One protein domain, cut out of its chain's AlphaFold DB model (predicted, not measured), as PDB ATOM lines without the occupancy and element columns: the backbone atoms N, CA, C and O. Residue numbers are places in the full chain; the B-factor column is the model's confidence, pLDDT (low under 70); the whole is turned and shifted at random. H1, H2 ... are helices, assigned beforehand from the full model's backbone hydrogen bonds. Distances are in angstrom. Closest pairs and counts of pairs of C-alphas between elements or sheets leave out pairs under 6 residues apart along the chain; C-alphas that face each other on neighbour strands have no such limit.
ATOM      1  N   ALA A   2      25.826   3.485   9.449       41.66
ATOM      2  CA  ALA A   2      26.695   4.006   8.375       41.66
ATOM      3  C   ALA A   2      28.036   4.530   8.928       41.66
ATOM      4  O   ALA A   2      29.075   3.959   8.620       41.66
ATOM      5  N   LYS A   3      27.977   5.495   9.864       45.75
ATOM      6  CA  LYS A   3      29.138   6.095  10.560       45.75
ATOM      7  C   LYS A   3      30.071   5.094  11.275       45.75
ATOM      8  O   LYS A   3      31.149   5.493  11.700       45.75
ATOM      9  N   ASP A   4      29.666   3.835  11.430       54.62
ATOM     10  CA  ASP A   4      30.467   2.777  12.061       54.62
ATOM     11  C   ASP A   4      31.274   2.015  11.002       54.62
ATOM     12  O   ASP A   4      32.491   1.924  11.107       54.62
ATOM     13  N   LYS A   5      30.624   1.605   9.901       56.75
ATOM     14  CA  LYS A   5      31.295   0.969   8.753       56.75
ATOM     15  C   LYS A   5      32.390   1.850   8.160       56.75
ATOM     16  O   LYS A   5      33.419   1.339   7.729       56.75
ATOM     17  N   ASP A   6      32.173   3.161   8.144       59.41
ATOM     18  CA  ASP A   6      33.148   4.113   7.617       59.41
ATOM     19  C   ASP A   6      34.394   4.180   8.534       59.41
ATOM     20  O   ASP A   6      35.519   4.226   8.037       59.41
ATOM     21  N   LYS A   7      34.226   4.054   9.865       62.91
ATOM     22  CA  LYS A   7      35.340   3.924  10.830       62.91
ATOM     23  C   LYS A   7      36.090   2.602  10.673       62.91
ATOM     24  O   LYS A   7      37.320   2.622  10.631       62.91
ATOM     25  N   ASP A   8      35.376   1.482  10.528       76.31
ATOM     26  CA  ASP A   8      35.984   0.163  10.288       76.31
ATOM     27  C   ASP A   8      36.903   0.202   9.053       76.31
ATOM     28  O   ASP A   8      38.009  -0.335   9.059       76.31
ATOM     29  N   LEU A   9      36.459   0.883   7.990       82.12
ATOM     30  CA  LEU A   9      37.212   1.036   6.746       82.12
ATOM     31  C   LEU A   9      38.454   1.937   6.873       82.12
ATOM     32  O   LEU A   9      39.431   1.690   6.161       82.12
ATOM     33  N   VAL A  10      38.438   2.944   7.755       86.25
ATOM     34  CA  VAL A  10      39.620   3.764   8.084       86.25
ATOM     35  C   VAL A  10      40.630   2.947   8.893       86.25
ATOM     36  O   VAL A  10      41.789   2.860   8.494       86.25
ATOM     37  N   ALA A  11      40.191   2.279   9.964       85.81
ATOM     38  CA  ALA A  11      41.058   1.452  10.808       85.81
ATOM     39  C   ALA A  11      41.690   0.273  10.034       85.81
ATOM     40  O   ALA A  11      42.848  -0.091  10.246       85.81
ATOM     41  N   GLU A  12      40.966  -0.293   9.069       89.06
ATOM     42  CA  GLU A  12      41.484  -1.308   8.149       89.06
ATOM     43  C   GLU A  12      42.550  -0.815   7.147       89.06
ATOM     44  O   GLU A  12      43.217  -1.645   6.517       89.06
ATOM     45  N   ALA A  13      42.664   0.493   6.903       91.12
ATOM     46  CA  ALA A  13      43.563   1.027   5.885       91.12
ATOM     47  C   ALA A  13      45.037   0.925   6.315       91.12
ATOM     48  O   ALA A  13      45.379   1.001   7.499       91.12
ATOM     49  N   THR A  14      45.944   0.772   5.345       92.62
ATOM     50  CA  THR A  14      47.385   0.884   5.629       92.62
ATOM     51  C   THR A  14      47.801   2.352   5.737       92.62
ATOM     52  O   THR A  14      47.179   3.232   5.139       92.62
ATOM     53  N   LEU A  15      48.905   2.625   6.442       93.38
ATOM     54  CA  LEU A  15      49.473   3.976   6.538       93.38
ATOM     55  C   LEU A  15      49.737   4.589   5.149       93.38
ATOM     56  O   LEU A  15      49.438   5.755   4.917       93.38
ATOM     57  N   GLU A  16      50.220   3.789   4.196       91.69
ATOM     58  CA  GLU A  16      50.422   4.225   2.809       91.69
ATOM     59  C   GLU A  16      49.107   4.572   2.099       91.69
ATOM     60  O   GLU A  16      49.043   5.567   1.375       91.69
ATOM     61  N   GLN A  17      48.045   3.790   2.331       92.31
ATOM     62  CA  GLN A  17      46.718   4.064   1.781       92.31
ATOM     63  C   GLN A  17      46.133   5.361   2.348       92.31
ATOM     64  O   GLN A  17      45.577   6.133   1.568       92.31
ATOM     65  N   LEU A  18      46.311   5.637   3.647       94.62
ATOM     66  CA  LEU A  18      45.913   6.897   4.291       94.62
ATOM     67  C   LEU A  18      46.715   8.091   3.743       94.62
ATOM     68  O   LEU A  18      46.130   9.083   3.314       94.62
ATOM     69  N   VAL A  19      48.046   7.978   3.658       94.69
ATOM     70  CA  VAL A  19      48.922   8.993   3.041       94.69
ATOM     71  C   VAL A  19      48.484   9.320   1.609       94.69
ATOM     72  O   VAL A  19      48.416  10.492   1.232       94.69
ATOM     73  N   ALA A  20      48.196   8.300   0.798       92.06
ATOM     74  CA  ALA A  20      47.764   8.481  -0.584       92.06
ATOM     75  C   ALA A  20      46.334   9.052  -0.690       92.06
ATOM     76  O   ALA A  20      46.088   9.868  -1.581       92.06
ATOM     77  N   LEU A  21      45.436   8.727   0.252       94.12
ATOM     78  CA  LEU A  21      44.107   9.339   0.374       94.12
ATOM     79  C   LEU A  21      44.246  10.847   0.600       94.12
ATOM     80  O   LEU A  21      43.716  11.633  -0.183       94.12
ATOM     81  N   VAL A  22      45.010  11.261   1.616       95.06
ATOM     82  CA  VAL A  22      45.184  12.683   1.951       95.06
ATOM     83  C   VAL A  22      45.859  13.442   0.803       95.06
ATOM     84  O   VAL A  22      45.407  14.530   0.452       95.06
ATOM     85  N   LYS A  23      46.852  12.853   0.120       93.88
ATOM     86  CA  LYS A  23      47.445  13.462  -1.088       93.88
ATOM     87  C   LYS A  23      46.441  13.612  -2.235       93.88
ATOM     88  O   LYS A  23      46.427  14.645  -2.902       93.88
ATOM     89  N   ALA A  24      45.570  12.628  -2.453       90.94
ATOM     90  CA  ALA A  24      44.493  12.739  -3.435       90.94
ATOM     91  C   ALA A  24      43.427  13.778  -3.020       90.94
ATOM     92  O   ALA A  24      42.937  14.509  -3.883       90.94
ATOM     93  N   ALA A  25      43.133  13.922  -1.722       91.94
ATOM     94  CA  ALA A  25      42.260  14.969  -1.182       91.94
ATOM     95  C   ALA A  25      42.833  16.374  -1.440       91.94
ATOM     96  O   ALA A  25      42.138  17.226  -1.994       91.94
ATOM     97  N   GLN A  26      44.119  16.587  -1.120       92.56
ATOM     98  CA  GLN A  26      44.850  17.831  -1.390       92.56
ATOM     99  C   GLN A  26      44.820  18.190  -2.881       92.56
ATOM    100  O   GLN A  26      44.435  19.303  -3.237       92.56
ATOM    101  N   ASN A  27      45.171  17.243  -3.760       88.69
ATOM    102  CA  ASN A  27      45.204  17.461  -5.211       88.69
ATOM    103  C   ASN A  27      43.828  17.832  -5.790       88.69
ATOM    104  O   ASN A  27      43.749  18.596  -6.751       88.69
ATOM    105  N   LYS A  28      42.747  17.313  -5.198       87.06
ATOM    106  CA  LYS A  28      41.361  17.636  -5.563       87.06
ATOM    107  C   LYS A  28      40.784  18.869  -4.860       87.06
ATOM    108  O   LYS A  28      39.660  19.248  -5.168       87.06
ATOM    109  N   LYS A  29      41.523  19.486  -3.930       90.50
ATOM    110  CA  LYS A  29      41.048  20.575  -3.055       90.50
ATOM    111  C   LYS A  29      39.815  20.195  -2.212       90.50
ATOM    112  O   LYS A  29      38.974  21.045  -1.935       90.50
ATOM    113  N   HIS A  30      39.698  18.929  -1.800       89.75
ATOM    114  CA  HIS A  30      38.655  18.521  -0.853       89.75
ATOM    115  C   HIS A  30      38.907  19.135   0.535       89.75
ATOM    116  O   HIS A  30      40.053  19.243   0.980       89.75
ATOM    117  N   VAL A  31      37.820  19.518   1.209       90.19
ATOM    118  CA  VAL A  31      37.806  20.154   2.533       90.19
ATOM    119  C   VAL A  31      36.792  19.451   3.433       90.19
ATOM    120  O   VAL A  31      35.747  19.009   2.950       90.19
ATOM    121  N   GLY A  32      37.105  19.335   4.721       86.88
ATOM    122  CA  GLY A  32      36.246  18.704   5.721       86.88
ATOM    123  C   GLY A  32      35.492  19.721   6.577       86.88
ATOM    124  O   GLY A  32      35.067  20.789   6.112       86.88
ATOM    125  N   GLU A  33      35.322  19.393   7.852       86.19
ATOM    126  CA  GLU A  33      34.777  20.304   8.861       86.19
ATOM    127  C   GLU A  33      35.816  21.363   9.250       86.19
ATOM    128  O   GLU A  33      35.510  22.555   9.180       86.19
ATOM    129  N   SER A  34      37.067  20.953   9.498       87.94
ATOM    130  CA  SER A  34      38.214  21.825   9.822       87.94
ATOM    131  C   SER A  34      38.836  22.547   8.610       87.94
ATOM    132  O   SER A  34      39.915  23.129   8.728       87.94
ATOM    133  N   GLY A  35      38.194  22.498   7.439       89.25
ATOM    134  CA  GLY A  35      38.694  23.099   6.198       89.25
ATOM    135  C   GLY A  35      39.632  22.178   5.410       89.25
ATOM    136  O   GLY A  35      39.422  20.966   5.331       89.25
ATOM    137  N   SER A  36      40.643  22.750   4.756       92.25
ATOM    138  CA  SER A  36      41.668  21.991   4.033       92.25
ATOM    139  C   SER A  36      42.671  21.324   4.982       92.25
ATOM    140  O   SER A  36      42.800  21.689   6.148       92.25
ATOM    141  N   TRP A  37      43.474  20.396   4.456       94.38
ATOM    142  CA  TRP A  37      44.575  19.759   5.196       94.38
ATOM    143  C   TRP A  37      45.519  20.765   5.884       94.38
ATOM    144  O   TRP A  37      45.962  20.529   7.002       94.38
ATOM    145  N   LEU A  38      45.803  21.913   5.256       92.88
ATOM    146  CA  LEU A  38      46.652  22.949   5.858       92.88
ATOM    147  C   LEU A  38      45.970  23.638   7.051       92.88
ATOM    148  O   LEU A  38      46.646  24.014   8.007       92.88
ATOM    149  N   GLU A  39      44.652  23.811   7.007       92.75
ATOM    150  CA  GLU A  39      43.868  24.430   8.080       92.75
ATOM    151  C   GLU A  39      43.654  23.449   9.239       92.75
ATOM    152  O   GLU A  39      43.884  23.817  10.389       92.75
ATOM    153  N   PHE A  40      43.379  22.175   8.940       94.69
ATOM    154  CA  PHE A  40      43.334  21.079   9.912       94.69
ATOM    155  C   PHE A  40      44.665  20.892  10.666       94.69
ATOM    156  O   PHE A  40      44.679  20.760  11.892       94.69
ATOM    157  N   LEU A  41      45.809  20.914   9.965       94.38
ATOM    158  CA  LEU A  41      47.120  20.829  10.623       94.38
ATOM    159  C   LEU A  41      47.382  22.046  11.527       94.38
ATOM    160  O   LEU A  41      47.907  21.885  12.629       94.38
ATOM    161  N   LYS A  42      46.985  23.254  11.097       92.62
ATOM    162  CA  LYS A  42      47.102  24.483  11.901       92.62
ATOM    163  C   LYS A  42      46.217  24.445  13.149       92.62
ATOM    164  O   LYS A  42      46.717  24.735  14.234       92.62
ATOM    165  N   SER A  43      44.941  24.070  13.024       91.31
ATOM    166  CA  SER A  43      44.001  24.030  14.156       91.31
ATOM    167  C   SER A  43      44.439  23.031  15.230       91.31
ATOM    168  O   SER A  43      44.315  23.308  16.422       91.31
ATOM    169  N   ARG A  44      45.063  21.918  14.820       90.75
ATOM    170  CA  ARG A  44      45.659  20.910  15.713       90.75
ATOM    171  C   ARG A  44      47.130  21.164  16.079       90.75
ATOM    172  O   ARG A  44      47.763  20.268  16.633       90.75
ATOM    173  N   LYS A  45      47.685  22.350  15.783       89.12
ATOM    174  CA  LYS A  45      49.077  22.764  16.085       89.12
ATOM    175  C   LYS A  45      50.158  21.762  15.624       89.12
ATOM    176  O   LYS A  45      51.193  21.618  16.269       89.12
ATOM    177  N   GLN A  46      49.920  21.053  14.521       89.12
ATOM    178  CA  GLN A  46      50.799  19.981  14.045       89.12
ATOM    179  C   GLN A  46      52.070  20.521  13.376       89.12
ATOM    180  O   GLN A  46      52.023  21.439  12.554       89.12
ATOM    181  N   THR A  47      53.212  19.915  13.694       77.69
ATOM    182  CA  THR A  47      54.528  20.243  13.123       77.69
ATOM    183  C   THR A  47      54.906  19.270  11.991       77.69
ATOM    184  O   THR A  47      54.189  18.316  11.709       77.69
ATOM    185  N   GLY A  48      55.998  19.537  11.259       74.75
ATOM    186  CA  GLY A  48      56.499  18.671  10.169       74.75
ATOM    187  C   GLY A  48      56.192  19.135   8.732       74.75
ATOM    188  O   GLY A  48      56.891  18.740   7.789       74.75
ATOM    189  N   GLY A  49      55.226  20.043   8.551       85.88
ATOM    190  CA  GLY A  49      54.868  20.638   7.254       85.88
ATOM    191  C   GLY A  49      53.721  19.919   6.535       85.88
ATOM    192  O   GLY A  49      53.001  19.128   7.130       85.88
ATOM    193  N   THR A  50      53.511  20.207   5.248       90.19
ATOM    194  CA  THR A  50      52.267  19.851   4.530       90.19
ATOM    195  C   THR A  50      52.254  18.496   3.821       90.19
ATOM    196  O   THR A  50      51.217  18.146   3.261       90.19
ATOM    197  N   ASP A  51      53.347  17.724   3.821       92.50
ATOM    198  CA  ASP A  51      53.390  16.384   3.209       92.50
ATOM    199  C   ASP A  51      52.801  15.324   4.166       92.50
ATOM    200  O   ASP A  51      53.420  15.059   5.199       92.50
ATOM    201  N   PRO A  52      51.682  14.647   3.822       94.62
ATOM    202  CA  PRO A  52      51.108  13.561   4.622       94.62
ATOM    203  C   PRO A  52      52.078  12.434   5.000       94.62
ATOM    204  O   PRO A  52      51.874  11.798   6.026       94.62
ATOM    205  N   LYS A  53      53.170  12.206   4.247       94.94
ATOM    206  CA  LYS A  53      54.216  11.224   4.614       94.94
ATOM    207  C   LYS A  53      54.972  11.555   5.910       94.94
ATOM    208  O   LYS A  53      55.746  10.722   6.367       94.94
ATOM    209  N   ARG A  54      54.808  12.762   6.461       93.88
ATOM    210  CA  ARG A  54      55.503  13.238   7.671       93.88
ATOM    211  C   ARG A  54      54.646  13.207   8.939       93.88
ATOM    212  O   ARG A  54      55.136  13.600   9.989       93.88
ATOM    213  N   HIS A  55      53.389  12.780   8.833       94.31
ATOM    214  CA  HIS A  55      52.417  12.788   9.930       94.31
ATOM    215  C   HIS A  55      52.157  11.376  10.450       94.31
ATOM    216  O   HIS A  55      52.317  10.399   9.714       94.31
ATOM    217  N   THR A  56      51.772  11.259  11.724       94.56
ATOM    218  CA  THR A  56      51.443   9.959  12.326       94.56
ATOM    219  C   THR A  56      50.142   9.398  11.753       94.56
ATOM    220  O   THR A  56      49.342  10.114  11.142       94.56
ATOM    221  N   ARG A  57      49.913   8.096  11.975       95.19
ATOM    222  CA  ARG A  57      48.670   7.419  11.588       95.19
ATOM    223  C   ARG A  57      47.444   8.173  12.114       95.19
ATOM    224  O   ARG A  57      46.561   8.499  11.331       95.19
ATOM    225  N   ASP A  58      47.447   8.522  13.394       94.12
ATOM    226  CA  ASP A  58      46.311   9.132  14.095       94.12
ATOM    227  C   ASP A  58      45.945  10.515  13.528       94.12
ATOM    228  O   ASP A  58      44.769  10.856  13.418       94.12
ATOM    229  N   VAL A  59      46.940  11.306  13.102       94.75
ATOM    230  CA  VAL A  59      46.724  12.614  12.452       94.75
ATOM    231  C   VAL A  59      46.082  12.444  11.072       94.75
ATOM    232  O   VAL A  59      45.203  13.223  10.696       94.75
ATOM    233  N   LEU A  60      46.486  11.412  10.324       95.75
ATOM    234  CA  LEU A  60      45.900  11.082   9.025       95.75
ATOM    235  C   LEU A  60      44.472  10.544   9.182       95.75
ATOM    236  O   LEU A  60      43.572  11.022   8.496       95.75
ATOM    237  N   GLU A  61      44.238   9.610  10.105       94.69
ATOM    238  CA  GLU A  61      42.902   9.074  10.393       94.69
ATOM    239  C   GLU A  61      41.947  10.160  10.891       94.69
ATOM    240  O   GLU A  61      40.808  10.226  10.431       94.69
ATOM    241  N   ALA A  62      42.414  11.071  11.749       93.62
ATOM    242  CA  ALA A  62      41.618  12.198  12.217       93.62
ATOM    243  C   ALA A  62      41.229  13.171  11.086       93.62
ATOM    244  O   ALA A  62      40.132  13.726  11.138       93.62
ATOM    245  N   PHE A  63      42.060  13.361  10.052       94.62
ATOM    246  CA  PHE A  63      41.676  14.167   8.881       94.62
ATOM    247  C   PHE A  63      40.765  13.408   7.909       94.62
ATOM    248  O   PHE A  63      39.855  13.995   7.332       94.62
ATOM    249  N   VAL A  64      40.953  12.096   7.745       93.94
ATOM    250  CA  VAL A  64      40.019  11.267   6.964       93.94
ATOM    251  C   VAL A  64      38.640  11.237   7.634       93.94
ATOM    252  O   VAL A  64      37.627  11.319   6.941       93.94
ATOM    253  N   ALA A  65      38.591  11.220   8.968       90.88
ATOM    254  CA  ALA A  65      37.361  11.392   9.733       90.88
ATOM    255  C   ALA A  65      36.759  12.801   9.569       90.88
ATOM    256  O   ALA A  65      35.554  12.901   9.374       90.88
ATOM    257  N   ASP A  66      37.564  13.870   9.574       90.69
ATOM    258  CA  ASP A  66      37.115  15.257   9.334       90.69
ATOM    259  C   ASP A  66      36.515  15.453   7.923       90.69
ATOM    260  O   ASP A  66      35.500  16.131   7.759       90.69
ATOM    261  N   LEU A  67      37.082  14.786   6.909       90.19
ATOM    262  CA  LEU A  67      36.543  14.729   5.544       90.19
ATOM    263  C   LEU A  67      35.246  13.901   5.441       90.19
ATOM    264  O   LEU A  67      34.373  14.239   4.644       90.19
ATOM    265  N   ALA A  68      35.118  12.815   6.211       86.62
ATOM    266  CA  ALA A  68      33.955  11.920   6.179       86.62
ATOM    267  C   ALA A  68      32.781  12.396   7.058       86.62
ATOM    268  O   ALA A  68      31.622  12.093   6.764       86.62
ATOM    269  N   ALA A  69      33.068  13.129   8.137       79.25
ATOM    270  CA  ALA A  69      32.073  13.688   9.050       79.25
ATOM    271  C   ALA A  69      31.240  14.793   8.392       79.25
ATOM    272  O   ALA A  69      30.041  14.878   8.661       79.25
ATOM    273  N   ALA A  70      31.875  15.564   7.501       64.81
ATOM    274  CA  ALA A  70      31.392  16.806   6.912       64.81
ATOM    275  C   ALA A  70      30.003  16.691   6.250       64.81
ATOM    276  O   ALA A  70      29.863  16.432   5.051       64.81
ATOM    277  N   GLY A  71      28.960  16.936   7.043       55.56
ATOM    278  CA  GLY A  71      27.562  16.818   6.643       55.56
ATOM    279  C   GLY A  71      26.645  17.748   7.436       55.56
ATOM    280  O   GLY A  71      26.883  18.049   8.598       55.56
ATOM    281  N   ASP A  72      25.585  18.200   6.771       53.81
ATOM    282  CA  ASP A  72      24.418  18.908   7.324       53.81
ATOM    283  C   ASP A  72      24.617  20.324   7.917       53.81
ATOM    284  O   ASP A  72      23.633  21.042   8.090       53.81
ATOM    285  N   GLY A  73      25.854  20.808   8.076       50.41
ATOM    286  CA  GLY A  73      26.144  22.240   8.263       50.41
ATOM    287  C   GLY A  73      25.877  23.087   7.001       50.41
ATOM    288  O   GLY A  73      26.149  22.652   5.878       50.41
ATOM    289  N   SER A  74      25.356  24.307   7.171       48.97
ATOM    290  CA  SER A  74      24.946  25.202   6.075       48.97
ATOM    291  C   SER A  74      26.117  25.785   5.255       48.97
ATOM    292  O   SER A  74      27.288  25.711   5.630       48.97
ATOM    293  N   GLY A  75      25.802  26.337   4.075       52.78
ATOM    294  CA  GLY A  75      26.764  26.967   3.159       52.78
ATOM    295  C   GLY A  75      27.560  25.977   2.298       52.78
ATOM    296  O   GLY A  75      27.370  25.915   1.089       52.78
ATOM    297  N   ALA A  76      28.427  25.163   2.904       62.66
ATOM    298  CA  ALA A  76      29.432  24.355   2.187       62.66
ATOM    299  C   ALA A  76      28.966  22.939   1.760       62.66
ATOM    300  O   ALA A  76      29.788  22.038   1.574       62.66
ATOM    301  N   LYS A  77      27.649  22.715   1.635       70.94
ATOM    302  CA  LYS A  77      27.033  21.371   1.607       70.94
ATOM    303  C   LYS A  77      27.525  20.464   0.469       70.94
ATOM    304  O   LYS A  77      27.832  19.303   0.717       70.94
ATOM    305  N   GLU A  78      27.621  20.974  -0.758       73.50
ATOM    306  CA  GLU A  78      27.982  20.162  -1.932       73.50
ATOM    307  C   GLU A  78      29.469  19.776  -1.952       73.50
ATOM    308  O   GLU A  78      29.803  18.605  -2.129       73.50
ATOM    309  N   ALA A  79      30.373  20.725  -1.679       74.88
ATOM    310  CA  ALA A  79      31.814  20.463  -1.632       74.88
ATOM    311  C   ALA A  79      32.192  19.449  -0.534       74.88
ATOM    312  O   ALA A  79      33.052  18.591  -0.750       74.88
ATOM    313  N   ARG A  80      31.507  19.513   0.618       80.25
ATOM    314  CA  ARG A  80      31.651  18.559   1.727       80.25
ATOM    315  C   ARG A  80      31.065  17.183   1.389       80.25
ATOM    316  O   ARG A  80      31.742  16.177   1.581       80.25
ATOM    317  N   ALA A  81      29.883  17.122   0.770       82.56
ATOM    318  CA  ALA A  81      29.323  15.863   0.270       82.56
ATOM    319  C   ALA A  81      30.238  15.183  -0.772       82.56
ATOM    320  O   ALA A  81      30.429  13.968  -0.724       82.56
ATOM    321  N   ALA A  82      30.863  15.958  -1.664       84.94
ATOM    322  CA  ALA A  82      31.835  15.454  -2.634       84.94
ATOM    323  C   ALA A  82      33.149  14.978  -1.983       84.94
ATOM    324  O   ALA A  82      33.755  14.018  -2.463       84.94
ATOM    325  N   ALA A  83      33.593  15.618  -0.892       88.06
ATOM    326  CA  ALA A  83      34.720  15.145  -0.086       88.06
ATOM    327  C   ALA A  83      34.407  13.797   0.580       88.06
ATOM    328  O   ALA A  83      35.222  12.875   0.501       88.06
ATOM    329  N   ARG A  84      33.199  13.646   1.135       88.31
ATOM    330  CA  ARG A  84      32.730  12.385   1.713       88.31
ATOM    331  C   ARG A  84      32.596  11.265   0.674       88.31
ATOM    332  O   ARG A  84      33.185  10.210   0.881       88.31
ATOM    333  N   GLU A  85      31.921  11.480  -0.465       89.00
ATOM    334  CA  GLU A  85      31.828  10.444  -1.519       89.00
ATOM    335  C   GLU A  85      33.231  10.009  -1.977       89.00
ATOM    336  O   GLU A  85      33.485   8.828  -2.215       89.00
ATOM    337  N   PHE A  86      34.176  10.950  -2.065       91.44
ATOM    338  CA  PHE A  86      35.565  10.635  -2.374       91.44
ATOM    339  C   PHE A  86      36.227   9.733  -1.313       91.44
ATOM    340  O   PHE A  86      36.869   8.755  -1.708       91.44
ATOM    341  N   VAL A  87      36.053  10.001  -0.013       92.19
ATOM    342  CA  VAL A  87      36.564   9.136   1.072       92.19
ATOM    343  C   VAL A  87      35.930   7.745   1.007       92.19
ATOM    344  O   VAL A  87      36.658   6.754   0.910       92.19
ATOM    345  N   ASP A  88      34.598   7.662   0.972       90.38
ATOM    346  CA  ASP A  88      33.842   6.404   0.978       90.38
ATOM    347  C   ASP A  88      34.264   5.495  -0.194       90.38
ATOM    348  O   ASP A  88      34.509   4.290  -0.040       90.38
ATOM    349  N   ARG A  89      34.417   6.079  -1.392       91.94
ATOM    350  CA  ARG A  89      34.897   5.368  -2.587       91.94
ATOM    351  C   ARG A  89      36.355   4.953  -2.480       91.94
ATOM    352  O   ARG A  89      36.684   3.841  -2.893       91.94
ATOM    353  N   TYR A  90      37.222   5.827  -1.970       93.25
ATOM    354  CA  TYR A  90      38.646   5.539  -1.843       93.25
ATOM    355  C   TYR A  90      38.890   4.398  -0.854       93.25
ATOM    356  O   TYR A  90      39.597   3.449  -1.183       93.25
ATOM    357  N   LEU A  91      38.269   4.432   0.327       92.69
ATOM    358  CA  LEU A  91      38.427   3.383   1.337       92.69
ATOM    359  C   LEU A  91      37.871   2.034   0.850       92.69
ATOM    360  O   LEU A  91      38.502   0.989   1.034       92.69
ATOM    361  N   LYS A  92      36.735   2.048   0.141       91.75
ATOM    362  CA  LYS A  92      36.184   0.854  -0.515       91.75
ATOM    363  C   LYS A  92      37.122   0.291  -1.589       91.75
ATOM    364  O   LYS A  92      37.388  -0.909  -1.596       91.75
ATOM    365  N   TRP A  93      37.661   1.145  -2.460       92.69
ATOM    366  CA  TRP A  93      38.668   0.770  -3.461       92.69
ATOM    367  C   TRP A  93      39.921   0.176  -2.803       92.69
ATOM    368  O   TRP A  93      40.364  -0.906  -3.186       92.69
ATOM    369  N   ALA A  94      40.432   0.820  -1.752       91.62
ATOM    370  CA  ALA A  94      41.592   0.379  -0.986       91.62
ATOM    371  C   ALA A  94      41.377  -1.007  -0.350       91.62
ATOM    372  O   ALA A  94      42.305  -1.821  -0.305       91.62
ATOM    373  N   LYS A  95      40.146  -1.308   0.088       91.94
ATOM    374  CA  LYS A  95      39.731  -2.629   0.581       91.94
ATOM    375  C   LYS A  95      39.649  -3.680  -0.524       91.94
ATOM    376  O   LYS A  95      40.165  -4.780  -0.338       91.94
ATOM    377  N   ASP A  96      39.061  -3.366  -1.679       90.50
ATOM    378  CA  ASP A  96      38.998  -4.304  -2.809       90.50
ATOM    379  C   ASP A  96      40.391  -4.581  -3.421       90.50
ATOM    380  O   ASP A  96      40.662  -5.708  -3.840       90.50
ATOM    381  N   VAL A  97      41.315  -3.611  -3.385       89.56
ATOM    382  CA  VAL A  97      42.739  -3.815  -3.716       89.56
ATOM    383  C   VAL A  97      43.407  -4.773  -2.721       89.56
ATOM    384  O   VAL A  97      43.965  -5.786  -3.151       89.56
ATOM    385  N   ARG A  98      43.291  -4.527  -1.403       90.56
ATOM    386  CA  ARG A  98      43.812  -5.433  -0.352       90.56
ATOM    387  C   ARG A  98      43.249  -6.857  -0.493       90.56
ATOM    388  O   ARG A  98      43.982  -7.830  -0.357       90.56
ATOM    389  N   LYS A  99      41.960  -6.983  -0.820       91.06
ATOM    390  CA  LYS A  99      41.225  -8.253  -0.967       91.06
ATOM    391  C   LYS A  99      41.608  -9.071  -2.204       91.06
ATOM    392  O   LYS A  99      41.506 -10.298  -2.158       91.06
ATOM    393  N   ASP A 100      42.020  -8.427  -3.295       89.00
ATOM    394  CA  ASP A 100      42.612  -9.122  -4.443       89.00
ATOM    395  C   ASP A 100      44.060  -9.549  -4.130       89.00
ATOM    396  O   ASP A 100      44.407 -10.709  -4.357       89.00
ATOM    397  N   ALA A 101      44.869  -8.669  -3.523       87.75
ATOM    398  CA  ALA A 101      46.253  -8.971  -3.136       87.75
ATOM    399  C   ALA A 101      46.348 -10.151  -2.147       87.75
ATOM    400  O   ALA A 101      47.078 -11.108  -2.399       87.75
ATOM    401  N   ALA A 102      45.520 -10.161  -1.096       89.56
ATOM    402  CA  ALA A 102      45.411 -11.259  -0.125       89.56
ATOM    403  C   ALA A 102      44.857 -12.581  -0.712       89.56
ATOM    404  O   ALA A 102      44.707 -13.570   0.002       89.56
ATOM    405  N   LYS A 103      44.518 -12.607  -2.008       88.50
ATOM    406  CA  LYS A 103      44.126 -13.803  -2.769       88.50
ATOM    407  C   LYS A 103      45.062 -14.076  -3.955       88.50
ATOM    408  O   LYS A 103      44.689 -14.823  -4.852       88.50
TER     409      LYS A 103
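This is residues 2 to 103 of the 683 residues of an uncharacterized protein of Chlamydomonas incerta (UniProt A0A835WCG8). One long helix, H5, runs along the length of the domain, and three shorter helices, H1, H2 and H4, pack on it, with H4 near the middle packing on H1 and H2 as well. Small H3 sits far from the middle, near H2 and H4, and an outlying loop, residues 44 to 56, leads from it to H4. The printed part has 102 residues with five named helices, H1 to H5 in chain order, and no named strand: it is all helix. It is compact, with a radius of gyration of the C-alphas of 13.3 A and spans of 43 by 32 by 23 A.

Find C-alpha 2 at (26.695, 4.006, 8.375); from there H1 runs through residues 2 to 11. H2 is residues 15 to 27, 18.4 A long, and H3 is residues 37 to 43. Look for H4 at residues 57 to 69, 17.9 A long. H5, residues 77 to 101, runs 36.2 A to C-alpha 101 at (46.253, -8.971, -3.136).

Start at the hub, H4 and H5, which touch three helices each. They touch at a steep tilt of 51 degrees, with the C-alphas of Ala 68 and Arg 84 closest at 4.7 A. H2 touches H4, closest at C-alphas 15 and 57, 6.2 A. H1 touches H5, closest at C-alphas 9 and 91, 6.0 A. H3 is close to but not clearly touching H4, and is apart from H1 and H5. Every O i to N i+4 pair is within hydrogen-bond range in H2, H3, H4 and H5; in H1, 5 of 6 are.

The C-alphas farthest apart, those of Gly 75 and Lys 103, are 44.7 A apart. The printed part has no cut, and the link from H3 to H4 is long. Confidence is under 70 at residues 2 to 7 and 70 to 76.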